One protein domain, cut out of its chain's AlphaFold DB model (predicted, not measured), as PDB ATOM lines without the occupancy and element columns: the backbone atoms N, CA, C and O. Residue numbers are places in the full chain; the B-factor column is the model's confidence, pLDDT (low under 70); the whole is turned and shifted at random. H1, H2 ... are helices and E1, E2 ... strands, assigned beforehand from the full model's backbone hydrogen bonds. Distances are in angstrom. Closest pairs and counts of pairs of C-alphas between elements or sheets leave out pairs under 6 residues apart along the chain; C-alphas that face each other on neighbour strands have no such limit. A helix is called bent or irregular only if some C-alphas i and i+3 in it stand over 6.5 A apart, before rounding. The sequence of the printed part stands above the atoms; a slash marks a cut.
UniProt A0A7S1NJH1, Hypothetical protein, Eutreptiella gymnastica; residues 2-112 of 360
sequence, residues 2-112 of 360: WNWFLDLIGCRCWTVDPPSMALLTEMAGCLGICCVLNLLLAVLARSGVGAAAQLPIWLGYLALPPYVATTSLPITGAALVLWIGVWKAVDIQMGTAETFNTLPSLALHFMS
ATOM      1  N   TRP A   2       1.121 -35.659   9.320       64.50
ATOM      2  CA  TRP A   2       1.133 -35.672   7.849       64.50
ATOM      3  C   TRP A   2       2.389 -36.286   7.201       64.50
ATOM      4  O   TRP A   2       2.257 -37.153   6.347       64.50
ATOM      5  N   ASN A   3       3.597 -35.921   7.649       69.25
ATOM      6  CA  ASN A   3       4.836 -36.511   7.111       69.25
ATOM      7  C   ASN A   3       4.978 -38.002   7.458       69.25
ATOM      8  O   ASN A   3       5.399 -38.782   6.619       69.25
ATOM      9  N   TRP A   4       4.496 -38.415   8.637       73.88
ATOM     10  CA  TRP A   4       4.429 -39.832   9.012       73.88
ATOM     11  C   TRP A   4       3.574 -40.655   8.033       73.88
ATOM     12  O   TRP A   4       3.937 -41.778   7.701       73.88
ATOM     13  N   PHE A   5       2.467 -40.094   7.528       66.31
ATOM     14  CA  PHE A   5       1.655 -40.753   6.501       66.31
ATOM     15  C   PHE A   5       2.401 -40.875   5.163       66.31
ATOM     16  O   PHE A   5       2.324 -41.924   4.532       66.31
ATOM     17  N   LEU A   6       3.146 -39.844   4.742       68.44
ATOM     18  CA  LEU A   6       3.971 -39.905   3.526       68.44
ATOM     19  C   LEU A   6       5.109 -40.928   3.647       68.44
ATOM     20  O   LEU A   6       5.354 -41.684   2.705       68.44
ATOM     21  N   ASP A   7       5.745 -41.003   4.817       66.44
ATOM     22  CA  ASP A   7       6.770 -42.001   5.129       66.44
ATOM     23  C   ASP A   7       6.193 -43.424   5.108       66.44
ATOM     24  O   ASP A   7       6.823 -44.335   4.569       66.44
ATOM     25  N   LEU A   8       4.972 -43.609   5.624       64.69
ATOM     26  CA  LEU A   8       4.260 -44.890   5.618       64.69
ATOM     27  C   LEU A   8       3.999 -45.408   4.195       64.69
ATOM     28  O   LEU A   8       4.076 -46.611   3.960       64.69
ATOM     29  N   ILE A   9       3.716 -44.513   3.243       74.12
ATOM     30  CA  ILE A   9       3.500 -44.866   1.827       74.12
ATOM     31  C   ILE A   9       4.783 -44.789   0.979       74.12
ATOM     32  O   ILE A   9       4.715 -44.889  -0.245       74.12
ATOM     33  N   GLY A  10       5.953 -44.601   1.601       63.00
ATOM     34  CA  GLY A  10       7.255 -44.589   0.926       63.00
ATOM     35  C   GLY A  10       7.523 -43.362   0.044       63.00
ATOM     36  O   GLY A  10       8.462 -43.370  -0.751       63.00
ATOM     37  N   CYS A  11       6.732 -42.295   0.170       66.00
ATOM     38  CA  CYS A  11       6.802 -41.124  -0.701       66.00
ATOM     39  C   CYS A  11       7.756 -40.058  -0.129       66.00
ATOM     40  O   CYS A  11       7.330 -39.003   0.335       66.00
ATOM     41  N   ARG A  12       9.068 -40.335  -0.159       68.25
ATOM     42  CA  ARG A  12      10.113 -39.465   0.435       68.25
ATOM     43  C   ARG A  12      10.402 -38.177  -0.343       68.25
ATOM     44  O   ARG A  12      11.080 -37.294   0.165       68.25
ATOM     45  N   CYS A  13       9.895 -38.065  -1.567       71.75
ATOM     46  CA  CYS A  13      10.081 -36.886  -2.416       71.75
ATOM     47  C   CYS A  13       9.113 -35.740  -2.079       71.75
ATOM     48  O   CYS A  13       9.134 -34.718  -2.763       71.75
ATOM     49  N   TRP A  14       8.245 -35.901  -1.074       75.62
ATOM     50  CA  TRP A  14       7.220 -34.923  -0.719       75.62
ATOM     51  C   TRP A  14       7.177 -34.680   0.791       75.62
ATOM     52  O   TRP A  14       7.352 -35.597   1.588       75.62
ATOM     53  N   THR A  15       6.893 -33.444   1.184       81.25
ATOM     54  CA  THR A  15       6.598 -33.037   2.564       81.25
ATOM     55  C   THR A  15       5.241 -32.354   2.625       81.25
ATOM     56  O   THR A  15       4.785 -31.785   1.632       81.25
ATOM     57  N   VAL A  16       4.601 -32.377   3.795       84.75
ATOM     58  CA  VAL A  16       3.390 -31.593   4.055       84.75
ATOM     59  C   VAL A  16       3.720 -30.382   4.911       84.75
ATOM     60  O   VAL A  16       4.105 -30.528   6.073       84.75
ATOM     61  N   ASP A  17       3.504 -29.194   4.353       86.00
ATOM     62  CA  ASP A  17       3.541 -27.947   5.110       86.00
ATOM     63  C   ASP A  17       2.218 -27.826   5.897       86.00
ATOM     64  O   ASP A  17       1.140 -27.901   5.292       86.00
ATOM     65  N   PRO A  18       2.247 -27.711   7.240       89.25
ATOM     66  CA  PRO A  18       1.031 -27.553   8.031       89.25
ATOM     67  C   PRO A  18       0.442 -26.137   7.875       89.25
ATOM     68  O   PRO A  18       1.178 -25.200   7.559       89.25
ATOM     69  N   PRO A  19      -0.859 -25.945   8.168       92.31
ATOM     70  CA  PRO A  19      -1.449 -24.612   8.249       92.31
ATOM     71  C   PRO A  19      -0.723 -23.704   9.254       92.31
ATOM     72  O   PRO A  19      -0.305 -24.144  10.328       92.31
ATOM     73  N   SER A  20      -0.634 -22.416   8.933       94.69
ATOM     74  CA  SER A  20      -0.096 -21.379   9.811       94.69
ATOM     75  C   SER A  20      -1.081 -21.070  10.933       94.69
ATOM     76  O   SER A  20      -2.101 -20.403  10.736       94.69
ATOM     77  N   MET A  21      -0.756 -21.517  12.146       94.31
ATOM     78  CA  MET A  21      -1.556 -21.209  13.333       94.31
ATOM     79  C   MET A  21      -1.585 -19.710  13.643       94.31
ATOM     80  O   MET A  21      -2.598 -19.216  14.135       94.31
ATOM     81  N   ALA A  22      -0.514 -18.978  13.320       94.38
ATOM     82  CA  ALA A  22      -0.466 -17.527  13.479       94.38
ATOM     83  C   ALA A  22      -1.501 -16.838  12.578       94.38
ATOM     84  O   ALA A  22      -2.320 -16.068  13.074       94.38
ATOM     85  N   LEU A  23      -1.536 -17.196  11.288       93.94
ATOM     86  CA  LEU A  23      -2.495 -16.636  10.333       93.94
ATOM     87  C   LEU A  23      -3.940 -16.990  10.702       93.94
ATOM     88  O   LEU A  23      -4.812 -16.128  10.666       93.94
ATOM     89  N   LEU A  24      -4.202 -18.242  11.091       93.06
ATOM     90  CA  LEU A  24      -5.539 -18.672  11.515       93.06
ATOM     91  C   LEU A  24      -6.015 -17.919  12.764       93.06
ATOM     92  O   LEU A  24      -7.178 -17.520  12.834       93.06
ATOM     93  N   THR A  25      -5.120 -17.701  13.731       94.19
ATOM     94  CA  THR A  25      -5.425 -16.946  14.956       94.19
ATOM     95  C   THR A  25      -5.709 -15.482  14.636       94.19
ATOM     96  O   THR A  25      -6.695 -14.929  15.122       94.19
ATOM     97  N   GLU A  26      -4.899 -14.867  13.773       95.06
ATOM     98  CA  GLU A  26      -5.106 -13.493  13.319       95.06
ATOM     99  C   GLU A  26      -6.432 -13.345  12.562       95.06
ATOM    100  O   GLU A  26      -7.211 -12.448  12.871       95.06
ATOM    101  N   MET A  27      -6.746 -14.259  11.636       93.38
ATOM    102  CA  MET A  27      -8.035 -14.279  10.935       93.38
ATOM    103  C   MET A  27      -9.208 -14.379  11.910       93.38
ATOM    104  O   MET A  27     -10.175 -13.632  11.773       93.38
ATOM    105  N   ALA A  28      -9.140 -15.283  12.889       92.31
ATOM    106  CA  ALA A  28     -10.205 -15.462  13.871       92.31
ATOM    107  C   ALA A  28     -10.397 -14.206  14.737       92.31
ATOM    108  O   ALA A  28     -11.530 -13.752  14.913       92.31
ATOM    109  N   GLY A  29      -9.302 -13.617  15.230       93.88
ATOM    110  CA  GLY A  29      -9.335 -12.376  16.004       93.88
ATOM    111  C   GLY A  29      -9.895 -11.208  15.194       93.88
ATOM    112  O   GLY A  29     -10.819 -10.528  15.636       93.88
ATOM    113  N   CYS A  30      -9.400 -11.032  13.970       94.94
ATOM    114  CA  CYS A  30      -9.831  -9.988  13.049       94.94
ATOM    115  C   CYS A  30     -11.325 -10.103  12.700       94.94
ATOM    116  O   CYS A  30     -12.069  -9.126  12.814       94.94
ATOM    117  N   LEU A  31     -11.799 -11.307  12.354       91.88
ATOM    118  CA  LEU A  31     -13.217 -11.561  12.096       91.88
ATOM    119  C   LEU A  31     -14.072 -11.274  13.332       91.88
ATOM    120  O   LEU A  31     -15.115 -10.637  13.201       91.88
ATOM    121  N   GLY A  32     -13.630 -11.692  14.523       92.12
ATOM    122  CA  GLY A  32     -14.317 -11.405  15.783       92.12
ATOM    123  C   GLY A  32     -14.487  -9.903  16.025       92.12
ATOM    124  O   GLY A  32     -15.603  -9.448  16.279       92.12
ATOM    125  N   ILE A  33     -13.411  -9.126  15.857       94.06
ATOM    126  CA  ILE A  33     -13.437  -7.659  15.962       94.06
ATOM    127  C   ILE A  33     -14.424  -7.070  14.947       94.06
ATOM    128  O   ILE A  33     -15.293  -6.286  15.327       94.06
ATOM    129  N   CYS A  34     -14.352  -7.474  13.676       95.25
ATOM    130  CA  CYS A  34     -15.238  -6.958  12.630       95.25
ATOM    131  C   CYS A  34     -16.719  -7.275  12.900       95.25
ATOM    132  O   CYS A  34     -17.579  -6.420  12.696       95.25
ATOM    133  N   CYS A  35     -17.030  -8.471  13.411       91.38
ATOM    134  CA  CYS A  35     -18.398  -8.851  13.774       91.38
ATOM    135  C   CYS A  35     -18.952  -7.975  14.907       91.38
ATOM    136  O   CYS A  35     -20.108  -7.559  14.850       91.38
ATOM    137  N   VAL A  36     -18.131  -7.665  15.916       91.12
ATOM    138  CA  VAL A  36     -18.507  -6.763  17.018       91.12
ATOM    139  C   VAL A  36     -18.678  -5.333  16.514       91.12
ATOM    140  O   VAL A  36     -19.677  -4.685  16.820       91.12
ATOM    141  N   LEU A  37     -17.750  -4.849  15.690       93.31
ATOM    142  CA  LEU A  37     -17.839  -3.532  15.067       93.31
ATOM    143  C   LEU A  37     -19.121  -3.390  14.228       93.31
ATOM    144  O   LEU A  37     -19.756  -2.339  14.253       93.31
ATOM    145  N   ASN A  38     -19.537  -4.436  13.509       95.25
ATOM    146  CA  ASN A  38     -20.774  -4.428  12.722       95.25
ATOM    147  C   ASN A  38     -22.036  -4.282  13.596       95.25
ATOM    148  O   ASN A  38     -23.035  -3.738  13.130       95.25
ATOM    149  N   LEU A  39     -22.017  -4.695  14.868       92.81
ATOM    150  CA  LEU A  39     -23.155  -4.472  15.774       92.81
ATOM    151  C   LEU A  39     -23.398  -2.983  16.050       92.81
ATOM    152  O   LEU A  39     -24.546  -2.574  16.220       92.81
ATOM    153  N   LEU A  40     -22.349  -2.155  16.036       90.88
ATOM    154  CA  LEU A  40     -22.491  -0.700  16.160       90.88
ATOM    155  C   LEU A  40     -23.243  -0.115  14.955       90.88
ATOM    156  O   LEU A  40     -24.068   0.787  15.112       90.88
ATOM    157  N   LEU A  41     -23.031  -0.679  13.760       91.69
ATOM    158  CA  LEU A  41     -23.769  -0.292  12.558       91.69
ATOM    159  C   LEU A  41     -25.256  -0.649  12.652       91.69
ATOM    160  O   LEU A  41     -26.076   0.096  12.124       91.69
ATOM    161  N   ALA A  42     -25.633  -1.711  13.369       90.06
ATOM    162  CA  ALA A  42     -27.041  -2.048  13.600       90.06
ATOM    163  C   ALA A  42     -27.783  -0.945  14.378       90.06
ATOM    164  O   ALA A  42     -28.941  -0.638  14.081       90.06
ATOM    165  N   VAL A  43     -27.108  -0.326  15.351       87.62
ATOM    166  CA  VAL A  43     -27.643   0.807  16.123       87.62
ATOM    167  C   VAL A  43     -27.771   2.041  15.232       87.62
ATOM    168  O   VAL A  43     -28.832   2.663  15.185       87.62
ATOM    169  N   LEU A  44     -26.724   2.359  14.465       86.50
ATOM    170  CA  LEU A  44     -26.721   3.495  13.539       86.50
ATOM    171  C   LEU A  44     -27.783   3.355  12.441       86.50
ATOM    172  O   LEU A  44     -28.480   4.323  12.130       86.50
ATOM    173  N   ALA A  45     -27.982   2.145  11.918       87.81
ATOM    174  CA  ALA A  45     -29.012   1.835  10.931       87.81
ATOM    175  C   ALA A  45     -30.430   2.139  11.443       87.81
ATOM    176  O   ALA A  45     -31.287   2.539  10.660       87.81
ATOM    177  N   ARG A  46     -30.673   2.006  12.755       86.50
ATOM    178  CA  ARG A  46     -31.975   2.265  13.397       86.50
ATOM    179  C   ARG A  46     -32.090   3.624  14.084       86.50
ATOM    180  O   ARG A  46     -33.141   3.923  14.639       86.50
ATOM    181  N   SER A  47     -31.044   4.446  14.039       85.25
ATOM    182  CA  SER A  47     -31.007   5.743  14.729       85.25
ATOM    183  C   SER A  47     -31.960   6.796  14.147       85.25
ATOM    184  O   SER A  47     -32.179   7.827  14.772       85.25
ATOM    185  N   GLY A  48     -32.498   6.573  12.941       81.56
ATOM    186  CA  GLY A  48     -33.294   7.564  12.205       81.56
ATOM    187  C   GLY A  48     -32.461   8.686  11.570       81.56
ATOM    188  O   GLY A  48     -33.000   9.497  10.821       81.56
ATOM    189  N   VAL A  49     -31.146   8.725  11.814       85.25
ATOM    190  CA  VAL A  49     -30.222   9.659  11.162       85.25
ATOM    191  C   VAL A  49     -30.030   9.236   9.706       85.25
ATOM    192  O   VAL A  49     -29.681   8.087   9.439       85.25
ATOM    193  N   GLY A  50     -30.233  10.156   8.762       82.81
ATOM    194  CA  GLY A  50     -30.109   9.865   7.332       82.81
ATOM    195  C   GLY A  50     -28.692   9.454   6.907       82.81
ATOM    196  O   GLY A  50     -27.703   9.923   7.471       82.81
ATOM    197  N   ALA A  51     -28.600   8.630   5.859       82.44
ATOM    198  CA  ALA A  51     -27.350   8.077   5.324       82.44
ATOM    199  C   ALA A  51     -26.250   9.129   5.079       82.44
ATOM    200  O   ALA A  51     -25.089   8.911   5.415       82.44
ATOM    201  N   ALA A  52     -26.615  10.304   4.551       84.19
ATOM    202  CA  ALA A  52     -25.661  11.377   4.259       84.19
ATOM    203  C   ALA A  52     -24.925  11.884   5.513       84.19
ATOM    204  O   ALA A  52     -23.724  12.136   5.461       84.19
ATOM    205  N   ALA A  53     -25.619  11.980   6.650       87.69
ATOM    206  CA  ALA A  53     -25.020  12.411   7.911       87.69
ATOM    207  C   ALA A  53     -24.132  11.324   8.543       87.69
ATOM    208  O   ALA A  53     -23.248  11.635   9.338       87.69
ATOM    209  N   GLN A  54     -24.334  10.056   8.175       90.38
ATOM    210  CA  GLN A  54     -23.530   8.930   8.655       90.38
ATOM    211  C   GLN A  54     -22.329   8.616   7.760       90.38
ATOM    212  O   GLN A  54     -21.446   7.865   8.174       90.38
ATOM    213  N   LEU A  55     -22.253   9.206   6.564       90.06
ATOM    214  CA  LEU A  55     -21.186   8.942   5.604       90.06
ATOM    215  C   LEU A  55     -19.772   9.102   6.200       90.06
ATOM    216  O   LEU A  55     -18.968   8.195   5.994       90.06
ATOM    217  N   PRO A  56     -19.442  10.150   6.986       93.00
ATOM    218  CA  PRO A  56     -18.114  10.254   7.600       93.00
ATOM    219  C   PRO A  56     -17.801   9.097   8.556       93.00
ATOM    220  O   PRO A  56     -16.671   8.610   8.588       93.00
ATOM    221  N   ILE A  57     -18.808   8.619   9.297       91.88
ATOM    222  CA  ILE A  57     -18.676   7.476  10.209       91.88
ATOM    223  C   ILE A  57     -18.390   6.211   9.402       91.88
ATOM    224  O   ILE A  57     -17.475   5.464   9.736       91.88
ATOM    225  N   TRP A  58     -19.127   5.988   8.311       93.44
ATOM    226  CA  TRP A  58     -18.910   4.838   7.433       93.44
ATOM    227  C   TRP A  58     -17.542   4.879   6.756       93.44
ATOM    228  O   TRP A  58     -16.881   3.853   6.677       93.44
ATOM    229  N   LEU A  59     -17.078   6.046   6.308       93.19
ATOM    230  CA  LEU A  59     -15.751   6.180   5.705       93.19
ATOM    231  C   LEU A  59     -14.635   5.887   6.715       93.19
ATOM    232  O   LEU A  59     -13.719   5.132   6.397       93.19
ATOM    233  N   GLY A  60     -14.737   6.414   7.940       93.25
ATOM    234  CA  GLY A  60     -13.795   6.087   9.015       93.25
ATOM    235  C   GLY A  60     -13.806   4.595   9.359       93.25
ATOM    236  O   GLY A  60     -12.754   3.981   9.507       93.25
ATOM    237  N   TYR A  61     -14.994   3.992   9.398       93.69
ATOM    238  CA  TYR A  61     -15.184   2.563   9.627       93.69
ATOM    239  C   TYR A  61     -14.542   1.694   8.535       93.69
ATOM    240  O   TYR A  61     -13.845   0.725   8.828       93.69
ATOM    241  N   LEU A  62     -14.728   2.060   7.267       95.38
ATOM    242  CA  LEU A  62     -14.158   1.345   6.127       95.38
ATOM    243  C   LEU A  62     -12.635   1.512   6.021       95.38
ATOM    244  O   LEU A  62     -11.996   0.690   5.368       95.38
ATOM    245  N   ALA A  63     -12.042   2.508   6.680       95.12
ATOM    246  CA  ALA A  63     -10.593   2.689   6.751       95.12
ATOM    247  C   ALA A  63      -9.907   1.807   7.816       95.12
ATOM    248  O   ALA A  63      -8.681   1.752   7.848       95.12
ATOM    249  N   LEU A  64     -10.662   1.090   8.660       94.94
ATOM    250  CA  LEU A  64     -10.130   0.241   9.736       94.94
ATOM    251  C   LEU A  64      -9.343  -1.026   9.328       94.94
ATOM    252  O   LEU A  64      -8.517  -1.437  10.144       94.94
ATOM    253  N   PRO A  65      -9.528  -1.673   8.155       95.25
ATOM    254  CA  PRO A  65      -8.869  -2.945   7.831       95.25
ATOM    255  C   PRO A  65      -7.358  -3.042   8.129       95.25
ATOM    256  O   PRO A  65      -6.970  -3.988   8.817       95.25
ATOM    257  N   PRO A  66      -6.495  -2.092   7.708       92.38
ATOM    258  CA  PRO A  66      -5.058  -2.150   8.004       92.38
ATOM    259  C   PRO A  66      -4.704  -1.914   9.483       92.38
ATOM    260  O   PRO A  66      -3.553  -2.090   9.868       92.38
ATOM    261  N   TYR A  67      -5.664  -1.500  10.316       92.31
ATOM    262  CA  TYR A  67      -5.469  -1.265  11.751       92.31
ATOM    263  C   TYR A  67      -5.944  -2.436  12.621       92.31
ATOM    264  O   TYR A  67      -5.604  -2.495  13.801       92.31
ATOM    265  N   VAL A  68      -6.729  -3.365  12.064       90.06
ATOM    266  CA  VAL A  68      -7.244  -4.552  12.779       90.06
ATOM    267  C   VAL A  68      -6.500  -5.840  12.420       90.06
ATOM    268  O   VAL A  68      -6.784  -6.895  12.986       90.06
ATOM    269  N   ALA A  69      -5.578  -5.762  11.463       92.75
ATOM    270  CA  ALA A  69      -4.807  -6.878  10.945       92.75
ATOM    271  C   ALA A  69      -3.480  -6.396  10.349       92.75
ATOM    272  O   ALA A  69      -3.346  -5.249   9.931       92.75
ATOM    273  N   THR A  70      -2.519  -7.306  10.276       89.12
ATOM    274  CA  THR A  70      -1.166  -7.088   9.757       89.12
ATOM    275  C   THR A  70      -0.884  -7.880   8.482       89.12
ATOM    276  O   THR A  70      -0.105  -7.426   7.647       89.12
ATOM    277  N   THR A  71      -1.521  -9.040   8.290       91.50
ATOM    278  CA  THR A  71      -1.339  -9.852   7.079       91.50
ATOM    279  C   THR A  71      -2.421  -9.587   6.026       91.50
ATOM    280  O   THR A  71      -3.561  -9.232   6.335       91.50
ATOM    281  N   SER A  72      -2.068  -9.756   4.746       92.31
ATOM    282  CA  SER A  72      -2.910  -9.361   3.604       92.31
ATOM    283  C   SER A  72      -4.301 -10.007   3.610       92.31
ATOM    284  O   SER A  72      -5.304  -9.368   3.284       92.31
ATOM    285  N   LEU A  73      -4.390 -11.270   4.017       93.00
ATOM    286  CA  LEU A  73      -5.641 -12.014   4.012       93.00
ATOM    287  C   LEU A  73      -6.626 -11.576   5.119       93.00
ATOM    288  O   LEU A  73      -7.778 -11.303   4.789       93.00
ATOM    289  N   PRO A  74      -6.239 -11.464   6.404       94.50
ATOM    290  CA  PRO A  74      -7.068 -10.826   7.423       94.50
ATOM    291  C   PRO A  74      -7.456  -9.381   7.085       94.50
ATOM    292  O   PRO A  74      -8.620  -9.037   7.268       94.50
ATOM    293  N   ILE A  75      -6.550  -8.560   6.527       95.06
ATOM    294  CA  ILE A  75      -6.870  -7.181   6.103       95.06
ATOM    295  C   ILE A  75      -7.999  -7.186   5.067       95.06
ATOM    296  O   ILE A  75      -9.011  -6.505   5.221       95.06
ATOM    297  N   THR A  76      -7.866  -7.985   4.012       93.31
ATOM    298  CA  THR A  76      -8.894  -8.062   2.962       93.31
ATOM    299  C   THR A  76     -10.188  -8.699   3.470       93.31
ATOM    300  O   THR A  76     -11.279  -8.237   3.137       93.31
ATOM    301  N   GLY A  77     -10.095  -9.700   4.348       94.12
ATOM    302  CA  GLY A  77     -11.238 -10.276   5.057       94.12
ATOM    303  C   GLY A  77     -11.997  -9.239   5.888       94.12
ATOM    304  O   GLY A  77     -13.224  -9.170   5.794       94.12
ATOM    305  N   ALA A  78     -11.284  -8.392   6.637       95.88
ATOM    306  CA  ALA A  78     -11.865  -7.271   7.370       95.88
ATOM    307  C   ALA A  78     -12.575  -6.309   6.421       95.88
ATOM    308  O   ALA A  78     -13.750  -6.018   6.623       95.88
ATOM    309  N   ALA A  79     -11.908  -5.877   5.348       95.88
ATOM    310  CA  ALA A  79     -12.493  -4.967   4.368       95.88
ATOM    311  C   ALA A  79     -13.825  -5.504   3.815       95.88
ATOM    312  O   ALA A  79     -14.827  -4.789   3.796       95.88
ATOM    313  N   LEU A  80     -13.886  -6.790   3.454       94.94
ATOM    314  CA  LEU A  80     -15.117  -7.430   2.982       94.94
ATOM    315  C   LEU A  80     -16.222  -7.445   4.055       94.94
ATOM    316  O   LEU A  80     -17.363  -7.090   3.761       94.94
ATOM    317  N   VAL A  81     -15.914  -7.848   5.292       95.44
ATOM    318  CA  VAL A  81     -16.909  -7.967   6.378       95.44
ATOM    319  C   VAL A  81     -17.441  -6.604   6.821       95.44
ATOM    320  O   VAL A  81     -18.652  -6.457   7.010       95.44
ATOM    321  N   LEU A  82     -16.556  -5.616   6.962       96.00
ATOM    322  CA  LEU A  82     -16.909  -4.252   7.352       96.00
ATOM    323  C   LEU A  82     -17.757  -3.577   6.265       96.00
ATOM    324  O   LEU A  82     -18.782  -2.963   6.563       96.00
ATOM    325  N   TRP A  83     -17.395  -3.756   4.992       95.88
ATOM    326  CA  TRP A  83     -18.189  -3.241   3.878       95.88
ATOM    327  C   TRP A  83     -19.583  -3.859   3.821       95.88
ATOM    328  O   TRP A  83     -20.562  -3.132   3.657       95.88
ATOM    329  N   ILE A  84     -19.703  -5.176   4.025       96.06
ATOM    330  CA  ILE A  84     -21.014  -5.838   4.080       96.06
ATOM    331  C   ILE A  84     -21.859  -5.253   5.217       96.06
ATOM    332  O   ILE A  84     -23.054  -5.034   5.027       96.06
ATOM    333  N   GLY A  85     -21.257  -4.956   6.372       95.62
ATOM    334  CA  GLY A  85     -21.938  -4.285   7.479       95.62
ATOM    335  C   GLY A  85     -22.481  -2.909   7.101       95.62
ATOM    336  O   GLY A  85     -23.659  -2.631   7.329       95.62
ATOM    337  N   VAL A  86     -21.659  -2.062   6.471       95.19
ATOM    338  CA  VAL A  86     -22.093  -0.734   5.995       95.19
ATOM    339  C   VAL A  86     -23.228  -0.877   4.987       95.19
ATOM    340  O   VAL A  86     -24.240  -0.187   5.089       95.19
ATOM    341  N   TRP A  87     -23.116  -1.819   4.051       94.38
ATOM    342  CA  TRP A  87     -24.139  -2.016   3.028       94.38
ATOM    343  C   TRP A  87     -25.464  -2.536   3.594       94.38
ATOM    344  O   TRP A  87     -26.530  -2.154   3.116       94.38
ATOM    345  N   LYS A  88     -25.420  -3.356   4.647       95.25
ATOM    346  CA  LYS A  88     -26.611  -3.767   5.406       95.25
ATOM    347  C   LYS A  88     -27.250  -2.597   6.150       95.25
ATOM    348  O   LYS A  88     -28.473  -2.493   6.176       95.25
ATOM    349  N   ALA A  89     -26.449  -1.686   6.707       94.31
ATOM    350  CA  ALA A  89     -26.973  -0.459   7.306       94.31
ATOM    351  C   ALA A  89     -27.678   0.423   6.262       94.31
ATOM    352  O   ALA A  89     -28.786   0.894   6.518       94.31
ATOM    353  N   VAL A  90     -27.088   0.571   5.071       92.44
ATOM    354  CA  VAL A  90     -27.708   1.262   3.928       92.44
ATOM    355  C   VAL A  90     -29.020   0.588   3.519       92.44
ATOM    356  O   VAL A  90     -30.027   1.272   3.373       92.44
ATOM    357  N   ASP A  91     -29.046  -0.742   3.392       93.38
ATOM    358  CA  ASP A  91     -30.245  -1.512   3.021       93.38
ATOM    359  C   ASP A  91     -31.410  -1.278   4.003       93.38
ATOM    360  O   ASP A  91     -32.559  -1.101   3.593       93.38
ATOM    361  N   ILE A  92     -31.117  -1.206   5.307       92.94
ATOM    362  CA  ILE A  92     -32.110  -0.885   6.344       92.94
ATOM    363  C   ILE A  92     -32.579   0.569   6.234       92.94
ATOM    364  O   ILE A  92     -33.780   0.823   6.274       92.94
ATOM    365  N   GLN A  93     -31.663   1.524   6.073       90.69
ATOM    366  CA  GLN A  93     -31.999   2.952   5.995       90.69
ATOM    367  C   GLN A  93     -32.793   3.320   4.743       90.69
ATOM    368  O   GLN A  93     -33.625   4.223   4.786       90.69
ATOM    369  N   MET A  94     -32.566   2.610   3.638       90.56
ATOM    370  CA  MET A  94     -33.355   2.746   2.413       90.56
ATOM    371  C   MET A  94     -34.738   2.089   2.520       90.56
ATOM    372  O   MET A  94     -35.546   2.232   1.604       90.56
ATOM    373  N   GLY A  95     -35.017   1.349   3.599       91.12
ATOM    374  CA  GLY A  95     -36.250   0.577   3.747       91.12
ATOM    375  C   GLY A  95     -36.360  -0.588   2.759       91.12
ATOM    376  O   GLY A  95     -37.463  -1.066   2.500       91.12
ATOM    377  N   THR A  96     -35.241  -1.030   2.177       91.69
ATOM    378  CA  THR A  96     -35.195  -2.121   1.189       91.69
ATOM    379  C   THR A  96     -34.839  -3.471   1.808       91.69
ATOM    380  O   THR A  96     -35.077  -4.505   1.176       91.69
ATOM    381  N   ALA A  97     -34.310  -3.470   3.034       91.12
ATOM    382  CA  ALA A  97     -34.018  -4.671   3.802       91.12
ATOM    383  C   ALA A  97     -35.293  -5.429   4.205       91.12
ATOM    384  O   ALA A  97     -36.384  -4.868   4.325       91.12
ATOM    385  N   GLU A  98     -35.137  -6.726   4.465       87.69
ATOM    386  CA  GLU A  98     -36.189  -7.522   5.100       87.69
ATOM    387  C   GLU A  98     -36.447  -7.018   6.535       87.69
ATOM    388  O   GLU A  98     -35.546  -6.519   7.210       87.69
ATOM    389  N   THR A  99     -37.689  -7.120   7.011       87.25
ATOM    390  CA  THR A  99     -38.081  -6.597   8.328       87.25
ATOM    391  C   THR A  99     -37.660  -7.543   9.450       87.25
ATOM    392  O   THR A  99     -37.982  -8.727   9.418       87.25
ATOM    393  N   PHE A 100     -36.984  -7.017  10.475       89.81
ATOM    394  CA  PHE A 100     -36.549  -7.787  11.642       89.81
ATOM    395  C   PHE A 100     -37.471  -7.538  12.840       89.81
ATOM    396  O   PHE A 100     -37.507  -6.427  13.369       89.81
ATOM    397  N   ASN A 101     -38.148  -8.580  13.329       85.69
ATOM    398  CA  ASN A 101     -39.034  -8.454  14.495       85.69
ATOM    399  C   ASN A 101     -38.312  -8.470  15.846       85.69
ATOM    400  O   ASN A 101     -38.875  -8.041  16.851       85.69
ATOM    401  N   THR A 102     -37.085  -8.992  15.903       88.56
ATOM    402  CA  THR A 102     -36.365  -9.191  17.165       88.56
ATOM    403  C   THR A 102     -34.958  -8.604  17.102       88.56
ATOM    404  O   THR A 102     -34.278  -8.679  16.075       88.56
ATOM    405  N   LEU A 103     -34.498  -8.029  18.219       89.75
ATOM    406  CA  LEU A 103     -33.128  -7.515  18.347       89.75
ATOM    407  C   LEU A 103     -32.059  -8.599  18.121       89.75
ATOM    408  O   LEU A 103     -31.099  -8.303  17.415       89.75
ATOM    409  N   PRO A 104     -32.210  -9.847  18.615       91.75
ATOM    410  CA  PRO A 104     -31.259 -10.914  18.307       91.75
ATOM    411  C   PRO A 104     -31.155 -11.224  16.809       91.75
ATOM    412  O   PRO A 104     -30.052 -11.395  16.300       91.75
ATOM    413  N   SER A 105     -32.281 -11.244  16.083       92.19
ATOM    414  CA  SER A 105     -32.283 -11.474  14.632       92.19
ATOM    415  C   SER A 105     -31.540 -10.357  13.894       92.19
ATOM    416  O   SER A 105     -30.707 -10.625  13.030       92.19
ATOM    417  N   LEU A 106     -31.770  -9.103  14.294       93.31
ATOM    418  CA  LEU A 106     -31.043  -7.955  13.760       93.31
ATOM    419  C   LEU A 106     -29.541  -8.023  14.080       93.31
ATOM    420  O   LEU A 106     -28.718  -7.816  13.196       93.31
ATOM    421  N   ALA A 107     -29.169  -8.331  15.322       93.56
ATOM    422  CA  ALA A 107     -27.771  -8.442  15.729       93.56
ATOM    423  C   ALA A 107     -27.038  -9.515  14.906       93.56
ATOM    424  O   ALA A 107     -25.984  -9.247  14.330       93.56
ATOM    425  N   LEU A 108     -27.640 -10.699  14.758       93.56
ATOM    426  CA  LEU A 108     -27.088 -11.788  13.949       93.56
ATOM    427  C   LEU A 108     -26.960 -11.419  12.469       93.56
ATOM    428  O   LEU A 108     -25.981 -11.807  11.830       93.56
ATOM    429  N   HIS A 109     -27.894 -10.624  11.937       94.81
ATOM    430  CA  HIS A 109     -27.804 -10.114  10.571       94.81
ATOM    431  C   HIS A 109     -26.542  -9.268  10.344       94.81
ATOM    432  O   HIS A 109     -25.968  -9.340   9.261       94.81
ATOM    433  N   PHE A 110     -26.079  -8.511  11.340       95.56
ATOM    434  CA  PHE A 110     -24.844  -7.720  11.249       95.56
ATOM    435  C   PHE A 110     -23.580  -8.519  11.595       95.56
ATOM    436  O   PHE A 110     -22.533  -8.299  10.987       95.56
ATOM    437  N   MET A 111     -23.666  -9.476  12.523       93.81
ATOM    438  CA  MET A 111     -22.524 -10.321  12.901       93.81
ATOM    439  C   MET A 111     -22.136 -11.324  11.814       93.81
ATOM    440  O   MET A 111     -20.973 -11.688  11.703       93.81
ATOM    441  N   SER A 112     -23.087 -11.794  11.009       94.38
ATOM    442  CA  SER A 112     -22.810 -12.741   9.931       94.38
ATOM    443  C   SER A 112     -22.846 -12.040   8.576       94.38
ATOM    444  O   SER A 112     -23.868 -11.444   8.241       94.38
TER     445      SER A 112
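What this domain is: This is residues 2 to 112 of the 360 residues of the protein "Hypothetical protein" of Eutreptiella gymnastica (UniProt A0A7S1NJH1). Two long helices, H2 and H5, lie side by side and run the same way, and the shorter H3 runs back along H5 to complete a small up-and-down bundle of three helices; H6 folds back and packs slantwise on H2. H1 and the short strand E1 form a small head held away from this body beyond the beginning of H2, and this arm makes much of the length. The printed part has 111 residues with six named helices and one named strand, in the order H1, E1, H2, H3, H4, H5, H6, and its class is mostly helix. It is only just extended, close to loose, with a radius of gyration of the C-alphas of 20.0 A and spans of 67 by 30 by 18 A.

How they stand to each other: The longest helix by residues is H2, residues 21 to 46. It touches H5, residues 72 to 93, with 30 pairs of C-alphas within 8 A, the closest being those of Ala 45 and Ala 89 at 4.7 A. These two run the same way at a shallow tilt of 15 degrees. H3, residues 51 to 62, touches H5 and runs opposite ways to it at a shallow tilt of 13 degrees; their closest C-alphas, of Leu 62 and Leu 82, are 6.4 A apart. H2 and H3 are close but not clearly touching, with the closest C-alphas, of Leu 44 and Gln 54, 8.0 A apart, and they run opposite ways at 11 degrees. H2, H3 and H5 make an up-and-down bundle, in which each helix runs against the one before it in the chain. H5 is the hub, touching three helices; the third is H4, residues 65 to 68, which touches residues 75 to 79 of H5 alone, with the C-alphas of Pro 65 and Ile 75 closest at 5.0 A. H6, residues 103 to 111, touches residues 35 to 42 of H2 alone, opposite ways at a steep tilt of 46 degrees, and the closest C-alphas, of Cys 35 and Met 111, are 4.5 A apart. Of the three pairs of touching helices with a tilt, two are shallow, and the packing is only just mostly aligned. H1, residues 2 to 8, touches no helix; its closest C-alphas to E1, residues 14 to 17, are those of Asn 3 and Val 16, at 6.0 A. E1 pairs with no named strand and is apart from H2. Every O i to N i+4 pair is within hydrogen-bond range in H1, H5 and H6; the count is 19 of 22 in H2 and 6 of 8 in H3, and H4 is too short for such a pair.

Where its parts are: H2 is 38.4 A long from first to last C-alpha, beginning with C-alpha 21 at (-1.556, -21.209, 13.333). H5 measures 31.7 A, H3 14.8 A and H6 12.2 A, while H1 is 10.0 A, E1 9.8 A and H4 5.5 A. H3 is irregular: C-alphas 53 and 56 are 7.2 A apart. H1 begins with C-alpha 2 at (1.133, -35.672, 7.849), and H6 ends with C-alpha 111 at (-22.524, -10.321, 12.901).

The domain as a whole: The two C-alphas farthest apart are those of Gly 10 and Gly 48, at 67.0 A. The printed part has no cut and no long link; the link from H5 to H6, with 9 residues, is short, and the others are tight. The mean pLDDT of the printed part is 89.1, and residues 2 to 3, 5 to 8 and 10 to 12 are under 70.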